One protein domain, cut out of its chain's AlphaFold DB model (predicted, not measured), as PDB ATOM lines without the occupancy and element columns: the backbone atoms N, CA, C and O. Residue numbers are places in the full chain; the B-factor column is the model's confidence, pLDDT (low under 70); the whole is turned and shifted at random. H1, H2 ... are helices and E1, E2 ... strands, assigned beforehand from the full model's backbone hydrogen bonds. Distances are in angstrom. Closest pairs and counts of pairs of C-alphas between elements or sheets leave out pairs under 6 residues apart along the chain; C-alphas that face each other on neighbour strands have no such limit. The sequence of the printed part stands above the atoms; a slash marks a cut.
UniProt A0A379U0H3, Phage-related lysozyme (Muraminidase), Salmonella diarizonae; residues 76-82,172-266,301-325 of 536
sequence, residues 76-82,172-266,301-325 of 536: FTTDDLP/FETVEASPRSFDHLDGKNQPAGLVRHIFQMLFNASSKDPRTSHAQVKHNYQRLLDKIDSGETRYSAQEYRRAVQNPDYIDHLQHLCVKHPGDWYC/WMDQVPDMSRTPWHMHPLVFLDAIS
ATOM      1  N   PHE A  76     -31.849   4.357 177.475       93.81
ATOM      2  CA  PHE A  76     -33.166   4.871 177.791       93.81
ATOM      3  C   PHE A  76     -33.478   4.743 179.281       93.81
ATOM      4  O   PHE A  76     -32.872   3.940 179.988       93.81
ATOM      5  N   THR A  77     -34.426   5.548 179.757       94.50
ATOM      6  CA  THR A  77     -34.954   5.473 181.125       94.50
ATOM      7  C   THR A  77     -36.465   5.705 181.140       94.50
ATOM      8  O   THR A  77     -37.014   6.405 180.283       94.50
ATOM      9  N   THR A  78     -37.145   5.101 182.112       94.00
ATOM     10  CA  THR A  78     -38.555   5.363 182.429       94.00
ATOM     11  C   THR A  78     -38.728   6.356 183.581       94.00
ATOM     12  O   THR A  78     -39.857   6.760 183.864       94.00
ATOM     13  N   ASP A  79     -37.623   6.799 184.188       94.62
ATOM     14  CA  ASP A  79     -37.599   7.739 185.306       94.62
ATOM     15  C   ASP A  79     -37.908   9.188 184.884       94.62
ATOM     16  O   ASP A  79     -38.044   9.535 183.703       94.62
ATOM     17  N   ASP A  80     -37.984  10.070 185.884       95.56
ATOM     18  CA  ASP A  80     -38.105  11.519 185.711       95.56
ATOM     19  C   ASP A  80     -36.781  12.137 185.225       95.56
ATOM     20  O   ASP A  80     -36.023  12.762 185.976       95.56
ATOM     21  N   LEU A  81     -36.495  11.941 183.934       97.00
ATOM     22  CA  LEU A  81     -35.300  12.475 183.284       97.00
ATOM     23  C   LEU A  81     -35.192  14.010 183.390       97.00
ATOM     24  O   LEU A  81     -34.107  14.476 183.732       97.00
ATOM     25  N   PRO A  82     -36.249  14.826 183.167       97.19
ATOM     26  CA  PRO A  82     -36.153  16.276 183.347       97.19
ATOM     27  C   PRO A  82     -35.653  16.686 184.740       97.19
ATOM     28  O   PRO A  82     -34.766  17.539 184.852       97.19
ATOM     29  N   PHE A 172     -28.032  19.619 177.739       97.56
ATOM     30  CA  PHE A 172     -29.056  18.582 177.591       97.56
ATOM     31  C   PHE A 172     -30.455  19.195 177.622       97.56
ATOM     32  O   PHE A 172     -30.801  19.940 178.539       97.56
ATOM     33  N   GLU A 173     -31.280  18.845 176.641       95.94
ATOM     34  CA  GLU A 173     -32.671  19.287 176.569       95.94
ATOM     35  C   GLU A 173     -33.612  18.113 176.312       95.94
ATOM     36  O   GLU A 173     -33.217  17.082 175.772       95.94
ATOM     37  N   THR A 174     -34.871  18.259 176.720       97.38
ATOM     38  CA  THR A 174     -35.882  17.205 176.611       97.38
ATOM     39  C   THR A 174     -36.988  17.598 175.651       97.38
ATOM     40  O   THR A 174     -37.533  18.698 175.757       97.38
ATOM     41  N   VAL A 175     -37.409  16.668 174.798       96.81
ATOM     42  CA  VAL A 175     -38.586  16.829 173.941       96.81
ATOM     43  C   VAL A 175     -39.479  15.597 174.017       96.81
ATOM     44  O   VAL A 175     -39.018  14.462 173.907       96.81
ATOM     45  N   GLU A 176     -40.781  15.807 174.189       95.69
ATOM     46  CA  GLU A 176     -41.759  14.728 174.074       95.69
ATOM     47  C   GLU A 176     -42.258  14.621 172.632       95.69
ATOM     48  O   GLU A 176     -42.675  15.604 172.015       95.69
ATOM     49  N   ALA A 177     -42.219  13.411 172.081       93.44
ATOM     50  CA  ALA A 177     -42.596  13.125 170.711       93.44
ATOM     51  C   ALA A 177     -43.777  12.149 170.667       93.44
ATOM     52  O   ALA A 177     -43.721  11.030 171.170       93.44
ATOM     53  N   SER A 178     -44.851  12.573 170.001       90.00
ATOM     54  CA  SER A 178     -46.007  11.736 169.659       90.00
ATOM     55  C   SER A 178     -46.086  11.588 168.136       90.00
ATOM     56  O   SER A 178     -46.836  12.325 167.484       90.00
ATOM     57  N   PRO A 179     -45.251  10.727 167.530       88.94
ATOM     58  CA  PRO A 179     -45.204  10.569 166.081       88.94
ATOM     59  C   PRO A 179     -46.515  10.000 165.532       88.94
ATOM     60  O   PRO A 179     -47.179   9.188 166.171       88.94
ATOM     61  N   ARG A 180     -46.865  10.383 164.299       86.75
ATOM     62  CA  ARG A 180     -47.936   9.710 163.539       86.75
ATOM     63  C   ARG A 180     -47.468   8.387 162.925       86.75
ATOM     64  O   ARG A 180     -48.291   7.514 162.691       86.75
ATOM     65  N   SER A 181     -46.175   8.284 162.628       87.94
ATOM     66  CA  SER A 181     -45.508   7.155 161.976       87.94
ATOM     67  C   SER A 181     -44.045   7.128 162.411       87.94
ATOM     68  O   SER A 181     -43.481   8.196 162.661       87.94
ATOM     69  N   PHE A 182     -43.427   5.946 162.440       86.69
ATOM     70  CA  PHE A 182     -41.973   5.815 162.602       86.69
ATOM     71  C   PHE A 182     -41.184   6.233 161.354       86.69
ATOM     72  O   PHE A 182     -39.997   6.547 161.441       86.69
ATOM     73  N   ASP A 183     -41.840   6.339 160.192       87.56
ATOM     74  CA  ASP A 183     -41.249   7.012 159.034       87.56
ATOM     75  C   ASP A 183     -41.392   8.532 159.167       87.56
ATOM     76  O   ASP A 183     -42.313   9.161 158.644       87.56
ATOM     77  N   HIS A 184     -40.459   9.126 159.909       89.44
ATOM     78  CA  HIS A 184     -40.384  10.568 160.114       89.44
ATOM     79  C   HIS A 184     -40.036  11.355 158.848       89.44
ATOM     80  O   HIS A 184     -40.201  12.578 158.846       89.44
ATOM     81  N   LEU A 185     -39.506  10.698 157.805       91.44
ATOM     82  CA  LEU A 185     -39.061  11.356 156.581       91.44
ATOM     83  C   LEU A 185     -39.545  10.634 155.307       91.44
ATOM     84  O   LEU A 185     -38.727  10.223 154.477       91.44
ATOM     85  N   ASP A 186     -40.868  10.551 155.135       87.50
ATOM     86  CA  ASP A 186     -41.543   9.812 154.050       87.50
ATOM     87  C   ASP A 186     -41.374  10.430 152.642       87.50
ATOM     88  O   ASP A 186     -41.740   9.831 151.625       87.50
ATOM     89  N   GLY A 187     -40.837  11.654 152.564       89.50
ATOM     90  CA  GLY A 187     -40.630  12.403 151.320       89.50
ATOM     91  C   GLY A 187     -41.915  12.894 150.642       89.50
ATOM     92  O   GLY A 187     -41.846  13.467 149.553       89.50
ATOM     93  N   LYS A 188     -43.084  12.690 151.256       87.56
ATOM     94  CA  LYS A 188     -44.415  13.041 150.739       87.56
ATOM     95  C   LYS A 188     -45.046  14.177 151.537       87.56
ATOM     96  O   LYS A 188     -45.528  15.130 150.924       87.56
ATOM     97  N   ASN A 189     -45.025  14.085 152.862       87.88
ATOM     98  CA  ASN A 189     -45.642  15.036 153.779       87.88
ATOM     99  C   ASN A 189     -44.558  15.793 154.542       87.88
ATOM    100  O   ASN A 189     -43.630  15.165 155.043       87.88
ATOM    101  N   GLN A 190     -44.677  17.118 154.676       91.19
ATOM    102  CA  GLN A 190     -43.718  17.862 155.497       91.19
ATOM    103  C   GLN A 190     -43.642  17.268 156.908       91.19
ATOM    104  O   GLN A 190     -44.685  16.991 157.516       91.19
ATOM    105  N   PRO A 191     -42.427  17.052 157.433       92.12
ATOM    106  CA  PRO A 191     -42.269  16.428 158.729       92.12
ATOM    107  C   PRO A 191     -42.679  17.408 159.834       92.12
ATOM    108  O   PRO A 191     -42.437  18.607 159.747       92.12
ATOM    109  N   ALA A 192     -43.288  16.898 160.901       90.38
ATOM    110  CA  ALA A 192     -43.802  17.702 162.010       90.38
ATOM    111  C   ALA A 192     -43.262  17.209 163.362       90.38
ATOM    112  O   ALA A 192     -42.522  16.225 163.433       90.38
ATOM    113  N   GLY A 193     -43.637  17.894 164.447       93.19
ATOM    114  CA  GLY A 193     -43.274  17.502 165.812       93.19
ATOM    115  C   GLY A 193     -41.759  17.463 166.015       93.19
ATOM    116  O   GLY A 193     -41.090  18.477 165.820       93.19
ATOM    117  N   LEU A 194     -41.230  16.285 166.366       94.44
ATOM    118  CA  LEU A 194     -39.813  16.061 166.672       94.44
ATOM    119  C   LEU A 194     -38.867  16.577 165.580       94.44
ATOM    120  O   LEU A 194     -37.909  17.279 165.881       94.44
ATOM    121  N   VAL A 195     -39.142  16.280 164.307       94.69
ATOM    122  CA  VAL A 195     -38.247  16.696 163.215       94.69
ATOM    123  C   VAL A 195     -38.208  18.217 163.102       94.69
ATOM    124  O   VAL A 195     -37.130  18.799 163.046       94.69
ATOM    125  N   ARG A 196     -39.371  18.881 163.131       95.50
ATOM    126  CA  ARG A 196     -39.435  20.348 163.115       95.50
ATOM    127  C   ARG A 196     -38.703  20.945 164.323       95.50
ATOM    128  O   ARG A 196     -37.997  21.936 164.167       95.50
ATOM    129  N   HIS A 197     -38.849  20.340 165.502       96.56
ATOM    130  CA  HIS A 197     -38.133  20.751 166.710       96.56
ATOM    131  C   HIS A 197     -36.610  20.662 166.527       96.56
ATOM    132  O   HIS A 197     -35.924  21.647 166.781       96.56
ATOM    133  N   ILE A 198     -36.092  19.557 165.976       97.00
ATOM    134  CA  ILE A 198     -34.663  19.406 165.652       97.00
ATOM    135  C   ILE A 198     -34.193  20.525 164.710       97.00
ATOM    136  O   ILE A 198     -33.168  21.156 164.958       97.00
ATOM    137  N   PHE A 199     -34.944  20.829 163.647       97.44
ATOM    138  CA  PHE A 199     -34.581  21.921 162.734       97.44
ATOM    139  C   PHE A 199     -34.618  23.300 163.404       97.44
ATOM    140  O   PHE A 199     -33.767  24.139 163.113       97.44
ATOM    141  N   GLN A 200     -35.550  23.527 164.331       97.62
ATOM    142  CA  GLN A 200     -35.622  24.760 165.114       97.62
ATOM    143  C   GLN A 200     -34.421  24.901 166.055       97.62
ATOM    144  O   GLN A 200     -33.828  25.976 166.136       97.62
ATOM    145  N   MET A 201     -34.042  23.821 166.735       96.81
ATOM    146  CA  MET A 201     -32.858  23.752 167.589       96.81
ATOM    147  C   MET A 201     -31.588  24.074 166.784       96.81
ATOM    148  O   MET A 201     -30.825  24.963 167.166       96.81
ATOM    149  N   LEU A 202     -31.403  23.442 165.621       96.94
ATOM    150  CA  LEU A 202     -30.254  23.689 164.739       96.94
ATOM    151  C   LEU A 202     -30.242  25.118 164.166       96.94
ATOM    152  O   LEU A 202     -29.184  25.748 164.057       96.94
ATOM    153  N   PHE A 203     -31.409  25.675 163.838       97.44
ATOM    154  CA  PHE A 203     -31.530  27.080 163.450       97.44
ATOM    155  C   PHE A 203     -31.104  28.024 164.583       97.44
ATOM    156  O   PHE A 203     -30.335  28.959 164.353       97.44
ATOM    157  N   ASN A 204     -31.558  27.771 165.812       95.00
ATOM    158  CA  ASN A 204     -31.209  28.593 166.968       95.00
ATOM    159  C   ASN A 204     -29.700  28.542 167.253       95.00
ATOM    160  O   ASN A 204     -29.097  29.583 167.513       95.00
ATOM    161  N   ALA A 205     -29.093  27.356 167.161       93.31
ATOM    162  CA  ALA A 205     -27.655  27.165 167.323       93.31
ATOM    163  C   ALA A 205     -26.852  27.919 166.249       93.31
ATOM    164  O   ALA A 205     -26.007  28.753 166.565       93.31
ATOM    165  N   SER A 206     -27.179  27.708 164.971       95.00
ATOM    166  CA  SER A 206     -26.505  28.382 163.848       95.00
ATOM    167  C   SER A 206     -26.726  29.894 163.803       95.00
ATOM    168  O   SER A 206     -25.884  30.624 163.287       95.00
ATOM    169  N   SER A 207     -27.823  30.398 164.369       93.56
ATOM    170  CA  SER A 207     -28.074  31.840 164.476       93.56
ATOM    171  C   SER A 207     -27.171  32.535 165.496       93.56
ATOM    172  O   SER A 207     -26.967  33.744 165.390       93.56
ATOM    173  N   LYS A 208     -26.637  31.781 166.463       89.75
ATOM    174  CA  LYS A 208     -25.705  32.267 167.489       89.75
ATOM    175  C   LYS A 208     -24.235  32.055 167.116       89.75
ATOM    176  O   LYS A 208     -23.371  32.520 167.845       89.75
ATOM    177  N   ASP A 209     -23.952  31.392 165.995       89.75
ATOM    178  CA  ASP A 209     -22.591  31.092 165.555       89.75
ATOM    179  C   ASP A 209     -21.877  32.356 165.029       89.75
ATOM    180  O   ASP A 209     -22.311  32.940 164.029       89.75
ATOM    181  N   PRO A 210     -20.776  32.801 165.665       84.38
ATOM    182  CA  PRO A 210     -20.071  34.017 165.277       84.38
ATOM    183  C   PRO A 210     -19.136  33.807 164.078       84.38
ATOM    184  O   PRO A 210     -18.578  34.777 163.559       84.38
ATOM    185  N   ARG A 211     -18.906  32.561 163.639       88.38
ATOM    186  CA  ARG A 211     -17.953  32.255 162.567       88.38
ATOM    187  C   ARG A 211     -18.480  32.779 161.235       88.38
ATOM    188  O   ARG A 211     -19.499  32.327 160.720       88.38
ATOM    189  N   THR A 212     -17.734  33.685 160.607       88.06
ATOM    190  CA  THR A 212     -18.118  34.268 159.310       88.06
ATOM    191  C   THR A 212     -18.265  33.210 158.211       88.06
ATOM    192  O   THR A 212     -19.126  33.341 157.343       88.06
ATOM    193  N   SER A 213     -17.475  32.130 158.269       90.44
ATOM    194  CA  SER A 213     -17.587  30.967 157.374       90.44
ATOM    195  C   SER A 213     -18.932  30.241 157.479       90.44
ATOM    196  O   SER A 213     -19.348  29.588 156.526       90.44
ATOM    197  N   HIS A 214     -19.631  30.388 158.605       92.12
ATOM    198  CA  HIS A 214     -20.887  29.709 158.921       92.12
ATOM    199  C   HIS A 214     -22.112  30.603 158.704       92.12
ATOM    200  O   HIS A 214     -23.245  30.161 158.890       92.12
ATOM    201  N   ALA A 215     -21.923  31.837 158.223       90.44
ATOM    202  CA  ALA A 215     -22.989  32.832 158.076       90.44
ATOM    203  C   ALA A 215     -24.187  32.361 157.225       90.44
ATOM    204  O   ALA A 215     -25.309  32.818 157.439       90.44
ATOM    205  N   GLN A 216     -23.968  31.443 156.275       94.31
ATOM    206  CA  GLN A 216     -25.022  30.891 155.412       94.31
ATOM    207  C   GLN A 216     -25.812  29.738 156.049       94.31
ATOM    208  O   GLN A 216     -26.904  29.413 155.583       94.31
ATOM    209  N   VAL A 217     -25.306  29.125 157.124       95.56
ATOM    210  CA  VAL A 217     -25.923  27.928 157.709       95.56
ATOM    211  C   VAL A 217     -27.296  28.243 158.302       95.56
ATOM    212  O   VAL A 217     -28.263  27.533 158.014       95.56
ATOM    213  N   LYS A 218     -27.421  29.358 159.034       95.94
ATOM    214  CA  LYS A 218     -28.712  29.816 159.576       95.94
ATOM    215  C   LYS A 218     -29.763  30.038 158.489       95.94
ATOM    216  O   LYS A 218     -30.921  29.683 158.673       95.94
ATOM    217  N   HIS A 219     -29.360  30.561 157.327       96.88
ATOM    218  CA  HIS A 219     -30.266  30.783 156.200       96.88
ATOM    219  C   HIS A 219     -30.738  29.460 155.594       96.88
ATOM    220  O   HIS A 219     -31.900  29.338 155.214       96.88
ATOM    221  N   ASN A 220     -29.867  28.447 155.553       96.69
ATOM    222  CA  ASN A 220     -30.263  27.116 155.117       96.69
ATOM    223  C   ASN A 220     -31.266  26.466 156.083       96.69
ATOM    224  O   ASN A 220     -32.275  25.937 155.623       96.69
ATOM    225  N   TYR A 221     -31.033  26.527 157.400       97.88
ATOM    226  CA  TYR A 221     -31.993  25.986 158.368       97.88
ATOM    227  C   TYR A 221     -33.313  26.763 158.383       97.88
ATOM    228  O   TYR A 221     -34.364  26.129 158.424       97.88
ATOM    229  N   GLN A 222     -33.279  28.093 158.245       98.00
ATOM    230  CA  GLN A 222     -34.489  28.902 158.078       98.00
ATOM    231  C   GLN A 222     -35.283  28.454 156.846       98.00
ATOM    232  O   GLN A 222     -36.464  28.161 156.963       98.00
ATOM    233  N   ARG A 223     -34.629  28.290 155.688       96.81
ATOM    234  CA  ARG A 223     -35.281  27.799 154.462       96.81
ATOM    235  C   ARG A 223     -35.940  26.430 154.662       96.81
ATOM    236  O   ARG A 223     -37.015  26.184 154.119       96.81
ATOM    237  N   LEU A 224     -35.292  25.519 155.389       96.31
ATOM    238  CA  LEU A 224     -35.848  24.191 155.671       96.31
ATOM    239  C   LEU A 224     -37.041  24.266 156.632       96.31
ATOM    240  O   LEU A 224     -38.019  23.558 156.416       96.31
ATOM    241  N   LEU A 225     -36.994  25.144 157.637       97.50
ATOM    242  CA  LEU A 225     -38.132  25.423 158.518       97.50
ATOM    243  C   LEU A 225     -39.304  26.034 157.751       97.50
ATOM    244  O   LEU A 225     -40.414  25.529 157.864       97.50
ATOM    245  N   ASP A 226     -39.056  27.037 156.910       96.31
ATOM    246  CA  ASP A 226     -40.087  27.667 156.079       96.31
ATOM    247  C   ASP A 226     -40.754  26.636 155.160       96.31
ATOM    248  O   ASP A 226     -41.968  26.656 154.965       96.31
ATOM    249  N   LYS A 227     -39.971  25.690 154.626       94.62
ATOM    250  CA  LYS A 227     -40.482  24.587 153.807       94.62
ATOM    251  C   LYS A 227     -41.301  23.577 154.611       94.62
ATOM    252  O   LYS A 227     -42.286  23.059 154.095       94.62
ATOM    253  N   ILE A 228     -40.909  23.288 155.853       95.00
ATOM    254  CA  ILE A 228     -41.731  22.483 156.767       95.00
ATOM    255  C   ILE A 228     -43.069  23.189 157.013       95.00
ATOM    256  O   ILE A 228     -44.130  22.576 156.880       95.00
ATOM    257  N   ASP A 229     -43.012  24.481 157.326       94.56
ATOM    258  CA  ASP A 229     -44.163  25.279 157.741       94.56
ATOM    259  C   ASP A 229     -45.095  25.641 156.574       94.56
ATOM    260  O   ASP A 229     -46.289  25.854 156.788       94.56
ATOM    261  N   SER A 230     -44.600  25.644 155.332       92.50
ATOM    262  CA  SER A 230     -45.428  25.867 154.140       92.50
ATOM    263  C   SER A 230     -46.415  24.730 153.871       92.50
ATOM    264  O   SER A 230     -47.400  24.924 153.157       92.50
ATOM    265  N   GLY A 231     -46.159  23.535 154.416       84.75
ATOM    266  CA  GLY A 231     -46.968  22.346 154.159       84.75
ATOM    267  C   GLY A 231     -46.868  21.831 152.718       84.75
ATOM    268  O   GLY A 231     -47.708  21.033 152.300       84.75
ATOM    269  N   GLU A 232     -45.862  22.272 151.950       86.19
ATOM    270  CA  GLU A 232     -45.647  21.843 150.566       86.19
ATOM    271  C   GLU A 232     -45.581  20.319 150.445       86.19
ATOM    272  O   GLU A 232     -44.810  19.646 151.134       86.19
ATOM    273  N   THR A 233     -46.350  19.763 149.509       78.62
ATOM    274  CA  THR A 233     -46.309  18.328 149.237       78.62
ATOM    275  C   THR A 233     -45.021  17.958 148.513       78.62
ATOM    276  O   THR A 233     -44.675  18.588 147.513       78.62
ATOM    277  N   ARG A 234     -44.413  16.847 148.933       82.50
ATOM    278  CA  ARG A 234     -43.167  16.263 148.419       82.50
ATOM    279  C   ARG A 234     -41.914  17.083 148.721       82.50
ATOM    280  O   ARG A 234     -41.789  18.257 148.393       82.50
ATOM    281  N   TYR A 235     -40.921  16.411 149.289       91.69
ATOM    282  CA  TYR A 235     -39.636  17.012 149.620       91.69
ATOM    283  C   TYR A 235     -38.524  15.965 149.582       91.69
ATOM    284  O   TYR A 235     -38.763  14.758 149.538       91.69
ATOM    285  N   SER A 236     -37.277  16.432 149.585       93.69
ATOM    286  CA  SER A 236     -36.125  15.540 149.615       93.69
ATOM    287  C   SER A 236     -35.857  15.081 151.046       93.69
ATOM    288  O   SER A 236     -35.233  15.795 151.829       93.69
ATOM    289  N   ALA A 237     -36.263  13.856 151.382       93.69
ATOM    290  CA  ALA A 237     -35.903  13.238 152.660       93.69
ATOM    291  C   ALA A 237     -34.375  13.219 152.877       93.69
ATOM    292  O   ALA A 237     -33.891  13.405 153.991       93.69
ATOM    293  N   GLN A 238     -33.596  13.055 151.800       94.75
ATOM    294  CA  GLN A 238     -32.136  13.028 151.870       94.75
ATOM    295  C   GLN A 238     -31.517  14.392 152.200       94.75
ATOM    296  O   GLN A 238     -30.486  14.443 152.868       94.75
ATOM    297  N   GLU A 239     -32.133  15.490 151.753       95.31
ATOM    298  CA  GLU A 239     -31.720  16.850 152.126       95.31
ATOM    299  C   GLU A 239     -31.833  17.038 153.643       95.31
ATOM    300  O   GLU A 239     -30.883  17.481 154.284       95.31
ATOM    301  N   TYR A 240     -32.948  16.595 154.226       95.31
ATOM    302  CA  TYR A 240     -33.215  16.723 155.657       95.31
ATOM    303  C   TYR A 240     -32.276  15.826 156.472       95.31
ATOM    304  O   TYR A 240     -31.668  16.298 157.429       95.31
ATOM    305  N   ARG A 241     -32.066  14.568 156.047       94.06
ATOM    306  CA  ARG A 241     -31.098  13.649 156.685       94.06
ATOM    307  C   ARG A 241     -29.681  14.219 156.714       94.06
ATOM    308  O   ARG A 241     -29.002  14.110 157.725       94.06
ATOM    309  N   ARG A 242     -29.231  14.845 155.624       94.06
ATOM    310  CA  ARG A 242     -27.909  15.492 155.584       94.06
ATOM    311  C   ARG A 242     -27.848  16.722 156.487       94.06
ATOM    312  O   ARG A 242     -26.835  16.938 157.137       94.06
ATOM    313  N   ALA A 243     -28.921  17.508 156.541       94.88
ATOM    314  CA  ALA A 243     -28.960  18.736 157.328       94.88
ATOM    315  C   ALA A 243     -28.921  18.487 158.848       94.88
ATOM    316  O   ALA A 243     -28.346  19.305 159.568       94.88
ATOM    317  N   VAL A 244     -29.480  17.370 159.331       94.69
ATOM    318  CA  VAL A 244     -29.384  16.983 160.756       94.69
ATOM    319  C   VAL A 244     -28.018  16.402 161.134       94.69
ATOM    320  O   VAL A 244     -27.656  16.412 162.303       94.69
ATOM    321  N   GLN A 245     -27.233  15.936 160.160       93.00
ATOM    322  CA  GLN A 245     -25.895  15.365 160.362       93.00
ATOM    323  C   GLN A 245     -24.772  16.409 160.251       93.00
ATOM    324  O   GLN A 245     -23.638  16.063 159.933       93.00
ATOM    325  N   ASN A 246     -25.076  17.692 160.461       94.00
ATOM    326  CA  ASN A 246     -24.086  18.757 160.350       94.00
ATOM    327  C   ASN A 246     -23.072  18.682 161.511       94.00
ATOM    328  O   ASN A 246     -23.475  18.939 162.646       94.00
ATOM    329  N   PRO A 247     -21.778  18.388 161.256       94.25
ATOM    330  CA  PRO A 247     -20.787  18.204 162.316       94.25
ATOM    331  C   PRO A 247     -20.591  19.435 163.207       94.25
ATOM    332  O   PRO A 247     -20.268  19.285 164.375       94.25
ATOM    333  N   ASP A 248     -20.822  20.643 162.684       92.94
ATOM    334  CA  ASP A 248     -20.653  21.890 163.442       92.94
ATOM    335  C   ASP A 248     -21.711  22.106 164.534       92.94
ATOM    336  O   ASP A 248     -21.516  22.943 165.410       92.94
ATOM    337  N   TYR A 249     -22.838  21.391 164.462       94.12
ATOM    338  CA  TYR A 249     -23.975  21.542 165.378       94.12
ATOM    339  C   TYR A 249     -24.483  20.191 165.896       94.12
ATOM    340  O   TYR A 249     -25.556  20.128 166.499       94.12
ATOM    341  N   ILE A 250     -23.741  19.107 165.640       94.06
ATOM    342  CA  ILE A 250     -24.161  17.741 165.965       94.06
ATOM    343  C   ILE A 250     -24.328  17.546 167.472       94.06
ATOM    344  O   ILE A 250     -25.227  16.820 167.886       94.06
ATOM    345  N   ASP A 251     -23.540  18.262 168.278       93.00
ATOM    346  CA  ASP A 251     -23.615  18.217 169.735       93.00
ATOM    347  C   ASP A 251     -25.026  18.554 170.225       93.00
ATOM    348  O   ASP A 251     -25.538  17.868 171.100       93.00
ATOM    349  N   HIS A 252     -25.716  19.530 169.624       94.44
ATOM    350  CA  HIS A 252     -27.096  19.851 170.004       94.44
ATOM    351  C   HIS A 252     -28.036  18.652 169.820       94.44
ATOM    352  O   HIS A 252     -28.844  18.355 170.693       94.44
ATOM    353  N   LEU A 253     -27.885  17.913 168.715       94.88
ATOM    354  CA  LEU A 253     -28.666  16.701 168.468       94.88
ATOM    355  C   LEU A 253     -28.298  15.573 169.440       94.88
ATOM    356  O   LEU A 253     -29.173  14.828 169.866       94.88
ATOM    357  N   GLN A 254     -27.020  15.430 169.788       95.69
ATOM    358  CA  GLN A 254     -26.553  14.382 170.700       95.69
ATOM    359  C   GLN A 254     -26.941  14.640 172.165       95.69
ATOM    360  O   GLN A 254     -27.063  13.689 172.937       95.69
ATOM    361  N   HIS A 255     -27.167  15.902 172.535       96.88
ATOM    362  CA  HIS A 255     -27.670  16.318 173.846       96.88
ATOM    363  C   HIS A 255     -29.210  16.300 173.946       96.88
ATOM    364  O   HIS A 255     -29.761  16.456 175.039       96.88
ATOM    365  N   LEU A 256     -29.918  16.083 172.833       97.38
ATOM    366  CA  LEU A 256     -31.374  15.992 172.808       97.38
ATOM    367  C   LEU A 256     -31.848  14.647 173.376       97.38
ATOM    368  O   LEU A 256     -31.532  13.577 172.857       97.38
ATOM    369  N   CYS A 257     -32.667  14.712 174.420       97.88
ATOM    370  CA  CYS A 257     -33.307  13.571 175.059       97.88
ATOM    371  C   CYS A 257     -34.775  13.503 174.625       97.88
ATOM    372  O   CYS A 257     -35.544  14.442 174.841       97.88
ATOM    373  N   VAL A 258     -35.192  12.397 174.012       96.94
ATOM    374  CA  VAL A 258     -36.502  12.309 173.349       96.94
ATOM    375  C   VAL A 258     -37.390  11.293 174.047       96.94
ATOM    376  O   VAL A 258     -37.062  10.112 174.088       96.94
ATOM    377  N   LYS A 259     -38.560  11.706 174.535       96.19
ATOM    378  CA  LYS A 259     -39.595  10.763 174.976       96.19
ATOM    379  C   LYS A 259     -40.361  10.278 173.760       96.19
ATOM    380  O   LYS A 259     -41.056  11.071 173.126       96.19
ATOM    381  N   HIS A 260     -40.219   9.008 173.408       92.69
ATOM    382  CA  HIS A 260     -40.709   8.502 172.127       92.69
ATOM    383  C   HIS A 260     -41.125   7.034 172.231       92.69
ATOM    384  O   HIS A 260     -40.468   6.277 172.952       92.69
ATOM    385  N   PRO A 261     -42.193   6.602 171.530       90.62
ATOM    386  CA  PRO A 261     -42.542   5.190 171.474       90.62
ATOM    387  C   PRO A 261     -41.396   4.345 170.905       90.62
ATOM    388  O   PRO A 261     -40.762   4.733 169.931       90.62
ATOM    389  N   GLY A 262     -41.104   3.200 171.515       85.31
ATOM    390  CA  GLY A 262     -40.054   2.302 171.025       85.31
ATOM    391  C   GLY A 262     -40.561   1.336 169.953       85.31
ATOM    392  O   GLY A 262     -41.587   0.679 170.153       85.31
ATOM    393  N   ASP A 263     -39.794   1.160 168.873       82.62
ATOM    394  CA  ASP A 263     -40.023   0.103 167.869       82.62
ATOM    395  C   ASP A 263     -40.031  -1.297 168.510       82.62
ATOM    396  O   ASP A 263     -40.721  -2.200 168.044       82.62
ATOM    397  N   TRP A 264     -39.307  -1.454 169.623       88.12
ATOM    398  CA  TRP A 264     -39.189  -2.689 170.399       88.12
ATOM    399  C   TRP A 264     -40.338  -2.936 171.389       88.12
ATOM    400  O   TRP A 264     -40.379  -4.002 172.011       88.12
ATOM    401  N   TYR A 265     -41.253  -1.971 171.547       90.69
ATOM    402  CA  TYR A 265     -42.466  -2.084 172.368       90.69
ATOM    403  C   TYR A 265     -43.726  -2.186 171.497       90.69
ATOM    404  O   TYR A 265     -44.644  -2.943 171.809       90.69
ATOM    405  N   CYS A 266     -43.798  -1.408 170.417       88.50
ATOM    406  CA  CYS A 266     -44.987  -1.337 169.571       88.50
ATOM    407  C   CYS A 266     -45.195  -2.587 168.695       88.50
ATOM    408  O   CYS A 266     -44.249  -3.270 168.315       88.50
ATOM    409  N   TRP A 301     -39.778  -6.939 172.414       89.62
ATOM    410  CA  TRP A 301     -39.339  -7.497 173.695       89.62
ATOM    411  C   TRP A 301     -39.549  -6.562 174.887       89.62
ATOM    412  O   TRP A 301     -39.674  -7.054 176.005       89.62
ATOM    413  N   MET A 302     -39.620  -5.238 174.688       91.38
ATOM    414  CA  MET A 302     -39.670  -4.286 175.806       91.38
ATOM    415  C   MET A 302     -40.929  -4.441 176.662       91.38
ATOM    416  O   MET A 302     -40.858  -4.256 177.869       91.38
ATOM    417  N   ASP A 303     -42.064  -4.817 176.067       89.69
ATOM    418  CA  ASP A 303     -43.331  -5.022 176.783       89.69
ATOM    419  C   ASP A 303     -43.312  -6.231 177.735       89.69
ATOM    420  O   ASP A 303     -44.191  -6.367 178.584       89.69
ATOM    421  N   GLN A 304     -42.313  -7.104 177.598       90.69
ATOM    422  CA  GLN A 304     -42.121  -8.295 178.427       90.69
ATOM    423  C   GLN A 304     -41.132  -8.064 179.579       90.69
ATOM    424  O   GLN A 304     -40.976  -8.940 180.429       90.69
ATOM    425  N   VAL A 305     -40.460  -6.909 179.620       89.56
ATOM    426  CA  VAL A 305     -39.491  -6.564 180.667       89.56
ATOM    427  C   VAL A 305     -40.188  -5.717 181.742       89.56
ATOM    428  O   VAL A 305     -40.816  -4.712 181.399       89.56
ATOM    429  N   PRO A 306     -40.096  -6.083 183.037       88.00
ATOM    430  CA  PRO A 306     -40.652  -5.280 184.125       88.00
ATOM    431  C   PRO A 306     -40.157  -3.829 184.098       88.00
ATOM    432  O   PRO A 306     -39.024  -3.562 183.706       88.00
ATOM    433  N   ASP A 307     -41.018  -2.901 184.518       86.94
ATOM    434  CA  ASP A 307     -40.738  -1.459 184.636       86.94
ATOM    435  C   ASP A 307     -40.396  -0.724 183.322       86.94
ATOM    436  O   ASP A 307     -40.147   0.487 183.329       86.94
ATOM    437  N   MET A 308     -40.467  -1.408 182.174       89.69
ATOM    438  CA  MET A 308     -40.385  -0.771 180.861       89.69
ATOM    439  C   MET A 308     -41.675  -0.035 180.505       89.69
ATOM    440  O   MET A 308     -42.791  -0.447 180.817       89.69
ATOM    441  N   SER A 309     -41.509   1.067 179.778       90.81
ATOM    442  CA  SER A 309     -42.600   1.905 179.292       90.81
ATOM    443  C   SER A 309     -42.712   1.813 177.780       90.81
ATOM    444  O   SER A 309     -41.718   1.630 177.079       90.81
ATOM    445  N   ARG A 310     -43.926   2.044 177.266       91.06
ATOM    446  CA  ARG A 310     -44.164   2.240 175.832       91.06
ATOM    447  C   ARG A 310     -43.402   3.440 175.287       91.06
ATOM    448  O   ARG A 310     -42.980   3.401 174.139       91.06
ATOM    449  N   THR A 311     -43.257   4.493 176.090       93.69
ATOM    450  CA  THR A 311     -42.648   5.775 175.706       93.69
ATOM    451  C   THR A 311     -41.556   6.169 176.704       93.69
ATOM    452  O   THR A 311     -41.773   7.083 177.510       93.69
ATOM    453  N   PRO A 312     -40.413   5.461 176.721       95.19
ATOM    454  CA  PRO A 312     -39.288   5.836 177.562       95.19
ATOM    455  C   PRO A 312     -38.604   7.095 177.009       95.19
ATOM    456  O   PRO A 312     -38.849   7.521 175.874       95.19
ATOM    457  N   TRP A 313     -37.740   7.695 177.822       96.94
ATOM    458  CA  TRP A 313     -36.795   8.707 177.366       96.94
ATOM    459  C   TRP A 313     -35.616   8.035 176.681       96.94
ATOM    460  O   TRP A 313     -34.975   7.193 177.294       96.94
ATOM    461  N   HIS A 314     -35.310   8.432 175.452       95.94
ATOM    462  CA  HIS A 314     -34.155   7.985 174.679       95.94
ATOM    463  C   HIS A 314     -33.054   9.036 174.742       95.94
ATOM    464  O   HIS A 314     -33.321  10.229 174.573       95.94
ATOM    465  N   MET A 315     -31.823   8.593 174.967       97.25
ATOM    466  CA  MET A 315     -30.638   9.440 175.089       97.25
ATOM    467  C   MET A 315     -29.523   8.889 174.208       97.25
ATOM    468  O   MET A 315     -29.431   7.682 173.973       97.25
ATOM    469  N   HIS A 316     -28.631   9.763 173.741       96.25
ATOM    470  CA  HIS A 316     -27.462   9.307 173.007       96.25
ATOM    471  C   HIS A 316     -26.556   8.472 173.935       96.25
ATOM    472  O   HIS A 316     -26.011   9.021 174.895       96.25
ATOM    473  N   PRO A 317     -26.309   7.179 173.649       94.12
ATOM    474  CA  PRO A 317     -25.692   6.267 174.612       94.12
ATOM    475  C   PRO A 317     -24.258   6.647 174.979       94.12
ATOM    476  O   PRO A 317     -23.855   6.451 176.112       94.12
ATOM    477  N   LEU A 318     -23.483   7.220 174.055       93.12
ATOM    478  CA  LEU A 318     -22.108   7.637 174.359       93.12
ATOM    479  C   LEU A 318     -22.050   9.008 175.043       93.12
ATOM    480  O   LEU A 318     -21.493   9.113 176.126       93.12
ATOM    481  N   VAL A 319     -22.660  10.038 174.448       95.31
ATOM    482  CA  VAL A 319     -22.644  11.410 174.987       95.31
ATOM    483  C   VAL A 319     -23.299  11.510 176.364       95.31
ATOM    484  O   VAL A 319     -22.743  12.153 177.250       95.31
ATOM    485  N   PHE A 320     -24.437  10.846 176.590       96.12
ATOM    486  CA  PHE A 320     -25.088  10.872 177.901       96.12
ATOM    487  C   PHE A 320     -24.249  10.161 178.972       96.12
ATOM    488  O   PHE A 320     -24.022  10.723 180.043       96.12
ATOM    489  N   LEU A 321     -23.744   8.955 178.676       92.69
ATOM    490  CA  LEU A 321     -22.923   8.192 179.622       92.69
ATOM    491  C   LEU A 321     -21.584   8.878 179.909       92.69
ATOM    492  O   LEU A 321     -21.164   8.907 181.062       92.69
ATOM    493  N   ASP A 322     -20.941   9.473 178.904       90.56
ATOM    494  CA  ASP A 322     -19.737  10.286 179.093       90.56
ATOM    495  C   ASP A 322     -20.023  11.496 179.991       90.56
ATOM    496  O   ASP A 322     -19.288  11.757 180.946       90.56
ATOM    497  N   ALA A 323     -21.152  12.177 179.771       93.31
ATOM    498  CA  ALA A 323     -21.513  13.353 180.545       93.31
ATOM    499  C   ALA A 323     -21.704  13.061 182.041       93.31
ATOM    500  O   ALA A 323     -21.351  13.914 182.861       93.31
ATOM    501  N   ILE A 324     -22.226  11.887 182.400       91.31
ATOM    502  CA  ILE A 324     -22.378  11.455 183.801       91.31
ATOM    503  C   ILE A 324     -21.187  10.647 184.315       91.31
ATOM    504  O   ILE A 324     -21.123  10.356 185.512       91.31
ATOM    505  N   SER A 325     -20.249  10.283 183.437       85.19
ATOM    506  CA  SER A 325     -19.066   9.537 183.834       85.19
ATOM    507  C   SER A 325     -18.262  10.378 184.815       85.19
ATOM    508  O   SER A 325     -17.947  11.547 184.574       85.19
TER     509      SER A 325
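Overview. This is residues 76 to 82, 172 to 266 and 301 to 325 of the 536 residues of the protein "Phage-related lysozyme (Muraminidase)" of Salmonella diarizonae (UniProt A0A379U0H3). Look for a flat body in which a small sheet of three short strands, E1, E2 and E3, lies between a group of helices on one side, the hairpin of H1 and H2 with H3 next to it, and looped stretches with no named element, residues 260 to 266 and 301 to 312, on the other. The short helix H4 bridges from the helix group to the sheet, and H5 follows E3 at one end of the sheet, near H4. The printed part has 127 residues, with five named helices and three named strands in the order E1, H1, H2, H3, H4, E2, E3, H5; the sheet runs E1, E2, E3 and is mixed. The class is mostly helix, though under half of the printed residues, 59 of 127, are in named elements. The whole is compact, with a radius of gyration of the C-alphas of 16.1 A, and spans 50 by 39 by 20 A.

Along the chain. Begin at the sheet: find C-alpha 173 at (-32.671, 19.287, 176.569), where E1, residues 173 to 176, sets out and runs 10.5 A. E2 is residues 256 to 259, 10.0 A long, and E3 is residues 313 to 315. Now find C-alpha 194 at (-39.813, 16.061, 166.672); from there H1, the longest helix, residues 194 to 207, runs 19.8 A. H2 is residues 217 to 229, 18.4 A long, and H3 is residues 237 to 244, 11.0 A long. H4 is residues 250 to 254. H5, residues 317 to 324, runs 11.1 A and ends with C-alpha 324 at (-22.378, 11.455, 183.801).

Arrangement. In the sheet, E1 and E3 are the edge strands and E2 is the inner one. E1 and E2 are parallel at 26 degrees; look for N 257 and O 173, 2.8 A apart, and N 175 and O 257, 2.9 A apart, both within hydrogen-bond range. E2 and E3 are antiparallel at 154 degrees, with N 314 and O 258 within hydrogen-bond range at 2.8 A. Residues 76 to 77, too short a stretch to be a named strand, pair with residues 313 to 314 of E3, antiparallel. E1, the helices H1, H2, H3 and H4, and E2 make a strand-helix-strand unit, two parallel neighbour strands with helices between them along the chain. H1 only grazes the sheet, with its residues 194 to 201. H1 is also the hub, touching three helices. H1 and H2 form a helical hairpin: they touch, closest at the C-alphas of Ser 206 and Lys 218, 5.0 A apart, and run opposite ways at a shallow tilt of 29 degrees. H1 and H3 only just touch, with 3 pairs of C-alphas within 8 A, through residues 198 to 202 of H1 alone; the closest C-alphas are those of Phe 199 and Val 244, 7.4 A apart. H4 touches H1, closest at the C-alphas of Ile 198 and Leu 253, 7.2 A apart. H5 touches no helix, but is close to H4, not clearly touching, with the C-alphas of Gln 254 and Val 319 closest at 6.5 A. H2 and H5 are apart. In H1, H2, H3 and H4 every O i to N i+4 pair is within hydrogen-bond range; in H5, 3 of 4 are.

Size, cuts and confidence. The two C-alphas farthest apart are those of Thr 212 and Gln 304, 52.5 A. Residues 83 to 171 are not printed, and C-alphas 82 and 172 are 9.4 A apart across that cut. Residues 267 to 300 are not printed either, with 9.3 A between C-alphas 266 and 301; the link from E2 to E3 runs across this cut. Of the links that are printed whole, that from E1 to H1, 17 residues, is long. The mean pLDDT of the printed part is 92.8, and no printed residue is under 70.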